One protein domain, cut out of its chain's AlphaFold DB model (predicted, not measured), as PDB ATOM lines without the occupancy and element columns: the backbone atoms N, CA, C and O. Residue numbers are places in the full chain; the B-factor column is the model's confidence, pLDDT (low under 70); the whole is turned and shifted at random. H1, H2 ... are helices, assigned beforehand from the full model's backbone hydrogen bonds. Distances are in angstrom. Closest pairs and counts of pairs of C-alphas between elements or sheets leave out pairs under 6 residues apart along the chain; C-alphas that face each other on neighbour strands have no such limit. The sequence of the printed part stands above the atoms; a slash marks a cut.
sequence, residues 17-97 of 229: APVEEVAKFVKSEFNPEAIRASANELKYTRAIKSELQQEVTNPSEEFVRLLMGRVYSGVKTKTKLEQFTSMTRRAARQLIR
ATOM      1  N   ALA A  17     288.547 214.777 263.558       61.06
ATOM      2  CA  ALA A  17     288.578 214.581 265.008       61.06
ATOM      3  C   ALA A  17     289.266 213.269 265.464       61.06
ATOM      4  O   ALA A  17     290.131 213.322 266.341       61.06
ATOM      5  N   PRO A  18     288.943 212.077 264.918       62.69
ATOM      6  CA  PRO A  18     289.660 210.851 265.269       62.69
ATOM      7  C   PRO A  18     291.127 210.839 264.810       62.69
ATOM      8  O   PRO A  18     291.926 210.147 265.437       62.69
ATOM      9  N   VAL A  19     291.509 211.603 263.780       67.44
ATOM     10  CA  VAL A  19     292.905 211.690 263.306       67.44
ATOM     11  C   VAL A  19     293.785 212.483 264.278       67.44
ATOM     12  O   VAL A  19     294.877 212.025 264.623       67.44
ATOM     13  N   GLU A  20     293.300 213.621 264.782       67.88
ATOM     14  CA  GLU A  20     294.000 214.396 265.820       67.88
ATOM     15  C   GLU A  20     294.184 213.597 267.118       67.88
ATOM     16  O   GLU A  20     295.212 213.708 267.785       67.88
ATOM     17  N   GLU A  21     293.226 212.735 267.464       66.94
ATOM     18  CA  GLU A  21     293.347 211.855 268.630       66.94
ATOM     19  C   GLU A  21     294.396 210.757 268.430       66.94
ATOM     20  O   GLU A  21     295.164 210.487 269.350       66.94
ATOM     21  N   VAL A  22     294.501 210.157 267.236       70.38
ATOM     22  CA  VAL A  22     295.547 209.157 266.929       70.38
ATOM     23  C   VAL A  22     296.952 209.768 267.012       70.38
ATOM     24  O   VAL A  22     297.889 209.083 267.430       70.38
ATOM     25  N   ALA A  23     297.108 211.057 266.691       69.19
ATOM     26  CA  ALA A  23     298.390 211.758 266.789       69.19
ATOM     27  C   ALA A  23     298.951 211.790 268.227       69.19
ATOM     28  O   ALA A  23     300.163 211.679 268.414       69.19
ATOM     29  N   LYS A  24     298.087 211.806 269.253       66.19
ATOM     30  CA  LYS A  24     298.490 211.767 270.675       66.19
ATOM     31  C   LYS A  24     299.071 210.414 271.115       66.19
ATOM     32  O   LYS A  24     299.636 210.299 272.200       66.19
ATOM     33  N   PHE A  25     298.951 209.374 270.284       66.62
ATOM     34  CA  PHE A  25     299.529 208.047 270.526       66.62
ATOM     35  C   PHE A  25     300.916 207.870 269.877       66.62
ATOM     36  O   PHE A  25     301.489 206.778 269.936       66.62
ATOM     37  N   VAL A  26     301.479 208.920 269.267       74.50
ATOM     38  CA  VAL A  26     302.827 208.894 268.681       74.50
ATOM     39  C   VAL A  26     303.889 208.827 269.784       74.50
ATOM     40  O   VAL A  26     303.777 209.438 270.844       74.50
ATOM     41  N   LYS A  27     304.965 208.072 269.524       65.75
ATOM     42  CA  LYS A  27     306.034 207.724 270.482       65.75
ATOM     43  C   LYS A  27     306.659 208.922 271.219       65.75
ATOM     44  O   LYS A  27     307.169 208.738 272.319       65.75
ATOM     45  N   SER A  28     306.643 210.113 270.625       67.81
ATOM     46  CA  SER A  28     307.177 211.352 271.205       67.81
ATOM     47  C   SER A  28     306.293 211.978 272.291       67.81
ATOM     48  O   SER A  28     306.820 212.703 273.125       67.81
ATOM     49  N   GLU A  29     304.989 211.685 272.311       61.03
ATOM     50  CA  GLU A  29     303.999 212.281 273.232       61.03
ATOM     51  C   GLU A  29     303.325 211.237 274.146       61.03
ATOM     52  O   GLU A  29     302.403 211.534 274.906       61.03
ATOM     53  N   PHE A  30     303.802 209.993 274.101       64.88
ATOM     54  CA  PHE A  30     303.183 208.852 274.765       64.88
ATOM     55  C   PHE A  30     303.262 208.944 276.302       64.88
ATOM     56  O   PHE A  30     304.292 208.640 276.907       64.88
ATOM     57  N   ASN A  31     302.147 209.307 276.947       72.94
ATOM     58  CA  ASN A  31     301.992 209.312 278.404       72.94
ATOM     59  C   ASN A  31     300.891 208.319 278.841       72.94
ATOM     60  O   ASN A  31     299.709 208.587 278.635       72.94
ATOM     61  N   PRO A  32     301.234 207.182 279.475       69.12
ATOM     62  CA  PRO A  32     300.284 206.105 279.754       69.12
ATOM     63  C   PRO A  32     299.181 206.465 280.760       69.12
ATOM     64  O   PRO A  32     298.095 205.886 280.688       69.12
ATOM     65  N   GLU A  33     299.417 207.392 281.693       72.50
ATOM     66  CA  GLU A  33     298.377 207.842 282.629       72.50
ATOM     67  C   GLU A  33     297.403 208.808 281.952       72.50
ATOM     68  O   GLU A  33     296.189 208.621 282.051       72.50
ATOM     69  N   ALA A  34     297.927 209.767 281.182       67.31
ATOM     70  CA  ALA A  34     297.113 210.692 280.397       67.31
ATOM     71  C   ALA A  34     296.280 209.948 279.339       67.31
ATOM     72  O   ALA A  34     295.077 210.165 279.238       67.31
ATOM     73  N   ILE A  35     296.880 208.985 278.631       70.38
ATOM     74  CA  ILE A  35     296.197 208.167 277.622       70.38
ATOM     75  C   ILE A  35     295.043 207.368 278.236       70.38
ATOM     76  O   ILE A  35     293.981 207.263 277.630       70.38
ATOM     77  N   ARG A  36     295.208 206.809 279.442       69.56
ATOM     78  CA  ARG A  36     294.121 206.083 280.124       69.56
ATOM     79  C   ARG A  36     292.981 207.006 280.540       69.56
ATOM     80  O   ARG A  36     291.822 206.619 280.400       69.56
ATOM     81  N   ALA A  37     293.294 208.197 281.047       71.88
ATOM     82  CA  ALA A  37     292.286 209.191 281.402       71.88
ATOM     83  C   ALA A  37     291.509 209.657 280.159       71.88
ATOM     84  O   ALA A  37     290.284 209.545 280.135       71.88
ATOM     85  N   SER A  38     292.217 210.045 279.092       72.06
ATOM     86  CA  SER A  38     291.614 210.453 277.818       72.06
ATOM     87  C   SER A  38     290.820 209.321 277.165       72.06
ATOM     88  O   SER A  38     289.727 209.553 276.661       72.06
ATOM     89  N   ALA A  39     291.298 208.073 277.223       70.81
ATOM     90  CA  ALA A  39     290.563 206.923 276.697       70.81
ATOM     91  C   ALA A  39     289.245 206.676 277.450       70.81
ATOM     92  O   ALA A  39     288.235 206.359 276.821       70.81
ATOM     93  N   ASN A  40     289.230 206.838 278.778       75.38
ATOM     94  CA  ASN A  40     288.000 206.736 279.565       75.38
ATOM     95  C   ASN A  40     287.031 207.874 279.232       75.38
ATOM     96  O   ASN A  40     285.855 207.619 278.983       75.38
ATOM     97  N   GLU A  41     287.518 209.110 279.174       76.12
ATOM     98  CA  GLU A  41     286.708 210.273 278.808       76.12
ATOM     99  C   GLU A  41     286.107 210.127 277.405       76.12
ATOM    100  O   GLU A  41     284.898 210.289 277.232       76.12
ATOM    101  N   LEU A  42     286.902 209.713 276.415       74.44
ATOM    102  CA  LEU A  42     286.443 209.430 275.052       74.44
ATOM    103  C   LEU A  42     285.401 208.308 275.021       74.44
ATOM    104  O   LEU A  42     284.381 208.434 274.340       74.44
ATOM    105  N   LYS A  43     285.622 207.227 275.777       78.38
ATOM    106  CA  LYS A  43     284.676 206.109 275.889       78.38
ATOM    107  C   LYS A  43     283.325 206.587 276.414       78.38
ATOM    108  O   LYS A  43     282.298 206.288 275.803       78.38
ATOM    109  N   TYR A  44     283.315 207.328 277.522       78.31
ATOM    110  CA  TYR A  44     282.075 207.826 278.115       78.31
ATOM    111  C   TYR A  44     281.423 208.902 277.251       78.31
ATOM    112  O   TYR A  44     280.216 208.848 277.052       78.31
ATOM    113  N   THR A  45     282.195 209.805 276.650       78.75
ATOM    114  CA  THR A  45     281.672 210.844 275.747       78.75
ATOM    115  C   THR A  45     280.974 210.229 274.538       78.75
ATOM    116  O   THR A  45     279.864 210.626 274.189       78.75
ATOM    117  N   ARG A  46     281.572 209.202 273.922       76.38
ATOM    118  CA  ARG A  46     280.951 208.465 272.811       76.38
ATOM    119  C   ARG A  46     279.700 207.715 273.247       76.38
ATOM    120  O   ARG A  46     278.701 207.758 272.536       76.38
ATOM    121  N   ALA A  47     279.746 207.055 274.404       78.75
ATOM    122  CA  ALA A  47     278.585 206.365 274.954       78.75
ATOM    123  C   ALA A  47     277.431 207.346 275.204       78.75
ATOM    124  O   ALA A  47     276.327 207.111 274.730       78.75
ATOM    125  N   ILE A  48     277.706 208.487 275.843       84.69
ATOM    126  CA  ILE A  48     276.725 209.549 276.089       84.69
ATOM    127  C   ILE A  48     276.174 210.091 274.769       84.69
ATOM    128  O   ILE A  48     274.964 210.235 274.637       84.69
ATOM    129  N   LYS A  49     277.027 210.351 273.768       80.69
ATOM    130  CA  LYS A  49     276.582 210.811 272.442       80.69
ATOM    131  C   LYS A  49     275.642 209.800 271.781       80.69
ATOM    132  O   LYS A  49     274.639 210.201 271.198       80.69
ATOM    133  N   SER A  50     275.948 208.507 271.888       80.69
ATOM    134  CA  SER A  50     275.106 207.440 271.345       80.69
ATOM    135  C   SER A  50     273.754 207.355 272.059       80.69
ATOM    136  O   SER A  50     272.727 207.313 271.388       80.69
ATOM    137  N   GLU A  51     273.736 207.411 273.393       87.44
ATOM    138  CA  GLU A  51     272.490 207.441 274.174       87.44
ATOM    139  C   GLU A  51     271.661 208.694 273.855       87.44
ATOM    140  O   GLU A  51     270.461 208.605 273.617       87.44
ATOM    141  N   LEU A  52     272.297 209.865 273.734       85.81
ATOM    142  CA  LEU A  52     271.615 211.106 273.361       85.81
ATOM    143  C   LEU A  52     270.971 211.003 271.969       85.81
ATOM    144  O   LEU A  52     269.844 211.447 271.769       85.81
ATOM    145  N   GLN A  53     271.660 210.393 271.000       83.31
ATOM    146  CA  GLN A  53     271.098 210.144 269.668       83.31
ATOM    147  C   GLN A  53     269.886 209.208 269.717       83.31
ATOM    148  O   GLN A  53     268.907 209.432 268.995       83.31
ATOM    149  N   GLN A  54     269.929 208.179 270.568       86.75
ATOM    150  CA  GLN A  54     268.786 207.296 270.784       86.75
ATOM    151  C   GLN A  54     267.616 208.058 271.402       86.75
ATOM    152  O   GLN A  54     266.516 207.970 270.865       86.75
ATOM    153  N   GLU A  55     267.852 208.875 272.428       85.69
ATOM    154  CA  GLU A  55     266.821 209.694 273.076       85.69
ATOM    155  C   GLU A  55     266.181 210.710 272.118       85.69
ATOM    156  O   GLU A  55     264.973 210.945 272.149       85.69
ATOM    157  N   VAL A  56     266.957 211.282 271.194       84.12
ATOM    158  CA  VAL A  56     266.413 212.178 270.160       84.12
ATOM    159  C   VAL A  56     265.556 211.418 269.140       84.12
ATOM    160  O   VAL A  56     264.506 211.902 268.703       84.12
ATOM    161  N   THR A  57     265.980 210.218 268.744       78.88
ATOM    162  CA  THR A  57     265.279 209.421 267.726       78.88
ATOM    163  C   THR A  57     264.021 208.763 268.296       78.88
ATOM    164  O   THR A  57     262.948 208.786 267.680       78.88
ATOM    165  N   ASN A  58     264.155 208.190 269.486       85.75
ATOM    166  CA  ASN A  58     263.142 207.460 270.218       85.75
ATOM    167  C   ASN A  58     263.234 207.793 271.721       85.75
ATOM    168  O   ASN A  58     263.878 207.052 272.462       85.75
ATOM    169  N   PRO A  59     262.581 208.880 272.170       87.19
ATOM    170  CA  PRO A  59     262.699 209.337 273.548       87.19
ATOM    171  C   PRO A  59     262.130 208.310 274.526       87.19
ATOM    172  O   PRO A  59     261.003 207.830 274.356       87.19
ATOM    173  N   SER A  60     262.911 207.995 275.554       89.69
ATOM    174  CA  SER A  60     262.532 207.090 276.631       89.69
ATOM    175  C   SER A  60     261.507 207.734 277.564       89.69
ATOM    176  O   SER A  60     261.363 208.957 277.656       89.69
ATOM    177  N   GLU A  61     260.776 206.903 278.307       86.19
ATOM    178  CA  GLU A  61     259.782 207.390 279.267       86.19
ATOM    179  C   GLU A  61     260.419 208.259 280.368       86.19
ATOM    180  O   GLU A  61     259.812 209.226 280.834       86.19
ATOM    181  N   GLU A  62     261.651 207.940 280.772       88.19
ATOM    182  CA  GLU A  62     262.400 208.697 281.778       88.19
ATOM    183  C   GLU A  62     262.778 210.087 281.271       88.19
ATOM    184  O   GLU A  62     262.539 211.082 281.965       88.19
ATOM    185  N   PHE A  63     263.276 210.172 280.038       88.69
ATOM    186  CA  PHE A  63     263.626 211.436 279.401       88.69
ATOM    187  C   PHE A  63     262.399 212.336 279.212       88.69
ATOM    188  O   PHE A  63     262.410 213.518 279.572       88.69
ATOM    189  N   VAL A  64     261.281 211.762 278.758       88.38
ATOM    190  CA  VAL A  64     260.009 212.483 278.616       88.38
ATOM    191  C   VAL A  64     259.488 212.956 279.973       88.38
ATOM    192  O   VAL A  64     259.028 214.091 280.100       88.38
ATOM    193  N   ARG A  65     259.582 212.129 281.021       86.75
ATOM    194  CA  ARG A  65     259.147 212.494 282.381       86.75
ATOM    195  C   ARG A  65     259.990 213.626 282.972       86.75
ATOM    196  O   ARG A  65     259.435 214.469 283.693       86.75
ATOM    197  N   LEU A  66     261.290 213.645 282.673       88.50
ATOM    198  CA  LEU A  66     262.219 214.705 283.056       88.50
ATOM    199  C   LEU A  66     261.847 216.030 282.383       88.50
ATOM    200  O   LEU A  66     261.680 217.033 283.077       88.50
ATOM    201  N   LEU A  67     261.636 216.027 281.064       88.94
ATOM    202  CA  LEU A  67     261.239 217.225 280.318       88.94
ATOM    203  C   LEU A  67     259.848 217.715 280.718       88.94
ATOM    204  O   LEU A  67     259.687 218.889 281.047       88.94
ATOM    205  N   MET A  68     258.866 216.814 280.799       87.25
ATOM    206  CA  MET A  68     257.517 217.123 281.276       87.25
ATOM    207  C   MET A  68     257.556 217.777 282.661       87.25
ATOM    208  O   MET A  68     256.818 218.722 282.905       87.25
ATOM    209  N   GLY A  69     258.432 217.327 283.566       87.12
ATOM    210  CA  GLY A  69     258.579 217.932 284.892       87.12
ATOM    211  C   GLY A  69     259.051 219.388 284.886       87.12
ATOM    212  O   GLY A  69     258.806 220.090 285.859       87.12
ATOM    213  N   ARG A  70     259.706 219.843 283.813       87.88
ATOM    214  CA  ARG A  70     260.190 221.224 283.676       87.88
ATOM    215  C   ARG A  70     259.175 222.156 283.020       87.88
ATOM    216  O   ARG A  70     259.230 223.355 283.258       87.88
ATOM    217  N   VAL A  71     258.271 221.621 282.199       87.38
ATOM    218  CA  VAL A  71     257.356 222.428 281.369       87.38
ATOM    219  C   VAL A  71     255.877 222.249 281.716       87.38
ATOM    220  O   VAL A  71     255.046 223.032 281.267       87.38
ATOM    221  N   TYR A  72     255.524 221.227 282.498       85.81
ATOM    222  CA  TYR A  72     254.144 220.901 282.841       85.81
ATOM    223  C   TYR A  72     253.960 220.762 284.354       85.81
ATOM    224  O   TYR A  72     254.611 219.949 285.006       85.81
ATOM    225  N   SER A  73     253.024 221.537 284.902       78.44
ATOM    226  CA  SER A  73     252.710 221.606 286.336       78.44
ATOM    227  C   SER A  73     251.494 220.765 286.760       78.44
ATOM    228  O   SER A  73     251.110 220.787 287.926       78.44
ATOM    229  N   GLY A  74     250.871 220.021 285.836       79.69
ATOM    230  CA  GLY A  74     249.697 219.187 286.118       79.69
ATOM    231  C   GLY A  74     250.020 217.733 286.485       79.69
ATOM    232  O   GLY A  74     251.173 217.301 286.520       79.69
ATOM    233  N   VAL A  75     248.972 216.940 286.730       76.81
ATOM    234  CA  VAL A  75     249.103 215.517 287.082       76.81
ATOM    235  C   VAL A  75     249.650 214.719 285.895       76.81
ATOM    236  O   VAL A  75     249.091 214.733 284.798       76.81
ATOM    237  N   LYS A  76     250.736 213.980 286.131       81.06
ATOM    238  CA  LYS A  76     251.404 213.147 285.124       81.06
ATOM    239  C   LYS A  76     250.649 211.826 284.927       81.06
ATOM    240  O   LYS A  76     250.993 210.810 285.523       81.06
ATOM    241  N   THR A  77     249.593 211.841 284.118       85.12
ATOM    242  CA  THR A  77     248.858 210.627 283.722       85.12
ATOM    243  C   THR A  77     249.537 209.917 282.547       85.12
ATOM    244  O   THR A  77     250.241 210.551 281.762       85.12
ATOM    245  N   LYS A  78     249.305 208.605 282.383       83.19
ATOM    246  CA  LYS A  78     249.873 207.816 281.267       83.19
ATOM    247  C   LYS A  78     249.530 208.407 279.894       83.19
ATOM    248  O   LYS A  78     250.411 208.562 279.060       83.19
ATOM    249  N   THR A  79     248.291 208.862 279.715       82.44
ATOM    250  CA  THR A  79     247.829 209.525 278.484       82.44
ATOM    251  C   THR A  79     248.586 210.821 278.196       82.44
ATOM    252  O   THR A  79     248.923 211.108 277.049       82.44
ATOM    253  N   LYS A  80     248.888 211.618 279.229       83.00
ATOM    254  CA  LYS A  80     249.720 212.818 279.070       83.00
ATOM    255  C   LYS A  80     251.161 212.447 278.749       83.00
ATOM    256  O   LYS A  80     251.784 213.129 277.948       83.00
ATOM    257  N   LEU A  81     251.676 211.370 279.330       85.00
ATOM    258  CA  LEU A  81     253.028 210.892 279.064       85.00
ATOM    259  C   LEU A  81     253.193 210.499 277.590       85.00
ATOM    260  O   LEU A  81     254.090 211.014 276.939       85.00
ATOM    261  N   GLU A  82     252.257 209.735 277.024       85.75
ATOM    262  CA  GLU A  82     252.245 209.380 275.595       85.75
ATOM    263  C   GLU A  82     252.171 210.610 274.673       85.75
ATOM    264  O   GLU A  82     252.925 210.710 273.699       85.75
ATOM    265  N   GLN A  83     251.313 211.586 275.003       83.81
ATOM    266  CA  GLN A  83     251.242 212.859 274.272       83.81
ATOM    267  C   GLN A  83     252.596 213.575 274.293       83.81
ATOM    268  O   GLN A  83     253.116 213.958 273.242       83.81
ATOM    269  N   PHE A  84     253.209 213.694 275.469       87.69
ATOM    270  CA  PHE A  84     254.514 214.326 275.624       87.69
ATOM    271  C   PHE A  84     255.640 213.546 274.944       87.69
ATOM    272  O   PHE A  84     256.564 214.181 274.449       87.69
ATOM    273  N   THR A  85     255.566 212.218 274.834       86.50
ATOM    274  CA  THR A  85     256.541 211.424 274.067       86.50
ATOM    275  C   THR A  85     256.542 211.839 272.599       86.50
ATOM    276  O   THR A  85     257.601 212.104 272.024       86.50
ATOM    277  N   SER A  86     255.356 211.976 271.997       86.81
ATOM    278  CA  SER A  86     255.231 212.433 270.607       86.81
ATOM    279  C   SER A  86     255.726 213.875 270.420       86.81
ATOM    280  O   SER A  86     256.462 214.159 269.471       86.81
ATOM    281  N   MET A  87     255.399 214.767 271.362       86.44
ATOM    282  CA  MET A  87     255.834 216.166 271.336       86.44
ATOM    283  C   MET A  87     257.347 216.295 271.521       86.44
ATOM    284  O   MET A  87     257.981 217.055 270.799       86.44
ATOM    285  N   THR A  88     257.933 215.512 272.430       88.62
ATOM    286  CA  THR A  88     259.377 215.487 272.700       88.62
ATOM    287  C   THR A  88     260.145 215.037 271.466       88.62
ATOM    288  O   THR A  88     261.096 215.702 271.062       88.62
ATOM    289  N   ARG A  89     259.690 213.967 270.799       87.56
ATOM    290  CA  ARG A  89     260.300 213.495 269.547       87.56
ATOM    291  C   ARG A  89     260.251 214.567 268.456       87.56
ATOM    292  O   ARG A  89     261.242 214.786 267.761       87.56
ATOM    293  N   ARG A  90     259.105 215.240 268.293       85.94
ATOM    294  CA  ARG A  90     258.950 216.320 267.306       85.94
ATOM    295  C   ARG A  90     259.865 217.504 267.631       85.94
ATOM    296  O   ARG A  90     260.567 217.969 266.739       85.94
ATOM    297  N   ALA A  91     259.893 217.939 268.889       87.44
ATOM    298  CA  ALA A  91     260.724 219.048 269.347       87.44
ATOM    299  C   ALA A  91     262.223 218.761 269.173       87.44
ATOM    300  O   ALA A  91     262.948 219.615 268.677       87.44
ATOM    301  N   ALA A  92     262.683 217.548 269.494       86.06
ATOM    302  CA  ALA A  92     264.084 217.163 269.336       86.06
ATOM    303  C   ALA A  92     264.535 217.182 267.862       86.06
ATOM    304  O   ALA A  92     265.604 217.696 267.540       86.06
ATOM    305  N   ARG A  93     263.692 216.687 266.943       85.19
ATOM    306  CA  ARG A  93     263.963 216.761 265.495       85.19
ATOM    307  C   ARG A  93     263.965 218.192 264.973       85.19
ATOM    308  O   ARG A  93     264.783 218.524 264.120       85.19
ATOM    309  N   GLN A  94     263.044 219.020 265.463       83.06
ATOM    310  CA  GLN A  94     262.981 220.429 265.094       83.06
ATOM    311  C   GLN A  94     264.231 221.177 265.571       83.06
ATOM    312  O   GLN A  94     264.836 221.878 264.774       83.06
ATOM    313  N   LEU A  95     264.690 220.929 266.799       87.12
ATOM    314  CA  LEU A  95     265.916 221.525 267.331       87.12
ATOM    315  C   LEU A  95     267.138 221.185 266.471       87.12
ATOM    316  O   LEU A  95     267.876 222.084 266.088       87.12
ATOM    317  N   ILE A  96     267.323 219.915 266.090       83.94
ATOM    318  CA  ILE A  96     268.424 219.529 265.185       83.94
ATOM    319  C   ILE A  96     268.313 220.257 263.843       83.94
ATOM    320  O   ILE A  96     269.313 220.713 263.295       83.94
ATOM    321  N   ARG A  97     267.101 220.368 263.295       78.62
ATOM    322  CA  ARG A  97     266.866 221.075 262.033       78.62
ATOM    323  C   ARG A  97     267.216 222.557 262.146       78.62
ATOM    324  O   ARG A  97     267.784 223.105 261.205       78.62
TER     325      ARG A  97
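AT A GLANCE: This is residues 17 to 97 of the 229 residues of an uncharacterized protein of Chloroflexi bacterium (UniProt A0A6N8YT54). One long helix, H2, forms a shaft with a small helical head at its later end, where H3 and H4 cross each other at nearly a right angle and H4 packs on the last two residues of H2. At the other end of the shaft a loop leads to the short helix H1, which is apart from the other three helices, and the loop residues 26 to 31 stick out there. The printed part has 81 residues with four named helices, in the order H1, H2, H3, H4 along the chain, and no named strand, and its class is all helix. The whole is extended, with a radius of gyration of the C-alphas of 19.3 A, and its C-alphas span 60 by 26 by 16 A along their three main axes.

HOW THE PARTS SIT: H2, residues 32 to 57, is the longest helix, and its residues 43 to 50 stand free, with no C-alpha 8 or more places away along the chain within 10 A. H2 touches H4, residues 78 to 97, with 6 pairs of C-alphas within 8 A. H2 touches H4 with residues 56 to 57 alone, and H4 touches H2 with residues 89 to 93 alone. The closest C-alphas of the two are those of Val 56 and Ala 92, 5.6 A apart. H2 and H4 run opposite ways at a steep tilt of 64 degrees, and their centres are 25.5 A apart. H4 also touches H3, residues 61 to 71, with 9 pairs of C-alphas within 8 A, and here H4 takes part with residues 81 to 88 alone. The closest C-alphas of H3 and H4 are those of Val 64 and Thr 85, 5.8 A apart; the two helices are about perpendicular, at 83 degrees, with their centres 10.1 A apart. H2 and H3 are close but not clearly touching, with 1 pair of C-alphas within 8 A, those of Glu 55 and Phe 63 at 7.3 A. The lines of H2 and H3 are about perpendicular, at 78 degrees. H1, residues 17 to 23, is apart from H2, from H3 and from H4. In H1, H2 and H4 every backbone O i to N i+4 pair is within hydrogen-bond range, and in H3 6 of 7 are.

IN THESE COORDINATES: H2 has 26 residues, Pro 32 to Thr 57, and measures 37.2 A from first to last C-alpha. It begins with C-alpha 32 at (300.284, 206.105, 279.754) and ends with C-alpha 57 at (265.279, 209.421, 267.726). H4 has 20 residues, Lys 78 to Arg 97, and measures 28.9 A, ending with C-alpha 97 at (266.866, 221.075, 262.033). H3 has 11 residues, Glu 61 to Val 71, and measures 15.4 A. H1 has 7 residues, Ala 17 to Ala 23, and measures 10.4 A, beginning with C-alpha 17 at (288.578, 214.581, 265.008).

THE WHOLE: The two C-alphas farthest apart are those of Ser 28 and Val 75, at 60.3 A, while the first and last printed C-alphas, of Ala 17 and Arg 97, are 22.9 A apart. The printed part runs from residue 17 to residue 97 and has no cut. The link from H2 to H3, of 3 residues, is tight; the links from H1 to H2, of 8 residues, and from H3 to H4, of 6 residues, are short, and no link is long. The mean pLDDT of the printed part is 79.5. Fifteen residues are under 70: residues 17 to 21, 23 to 25, 27 to 30, and residues 32, 34 and 36. The mean pLDDT is 67 in H1, 78 in H2, 88 in H3 and 85 in H4.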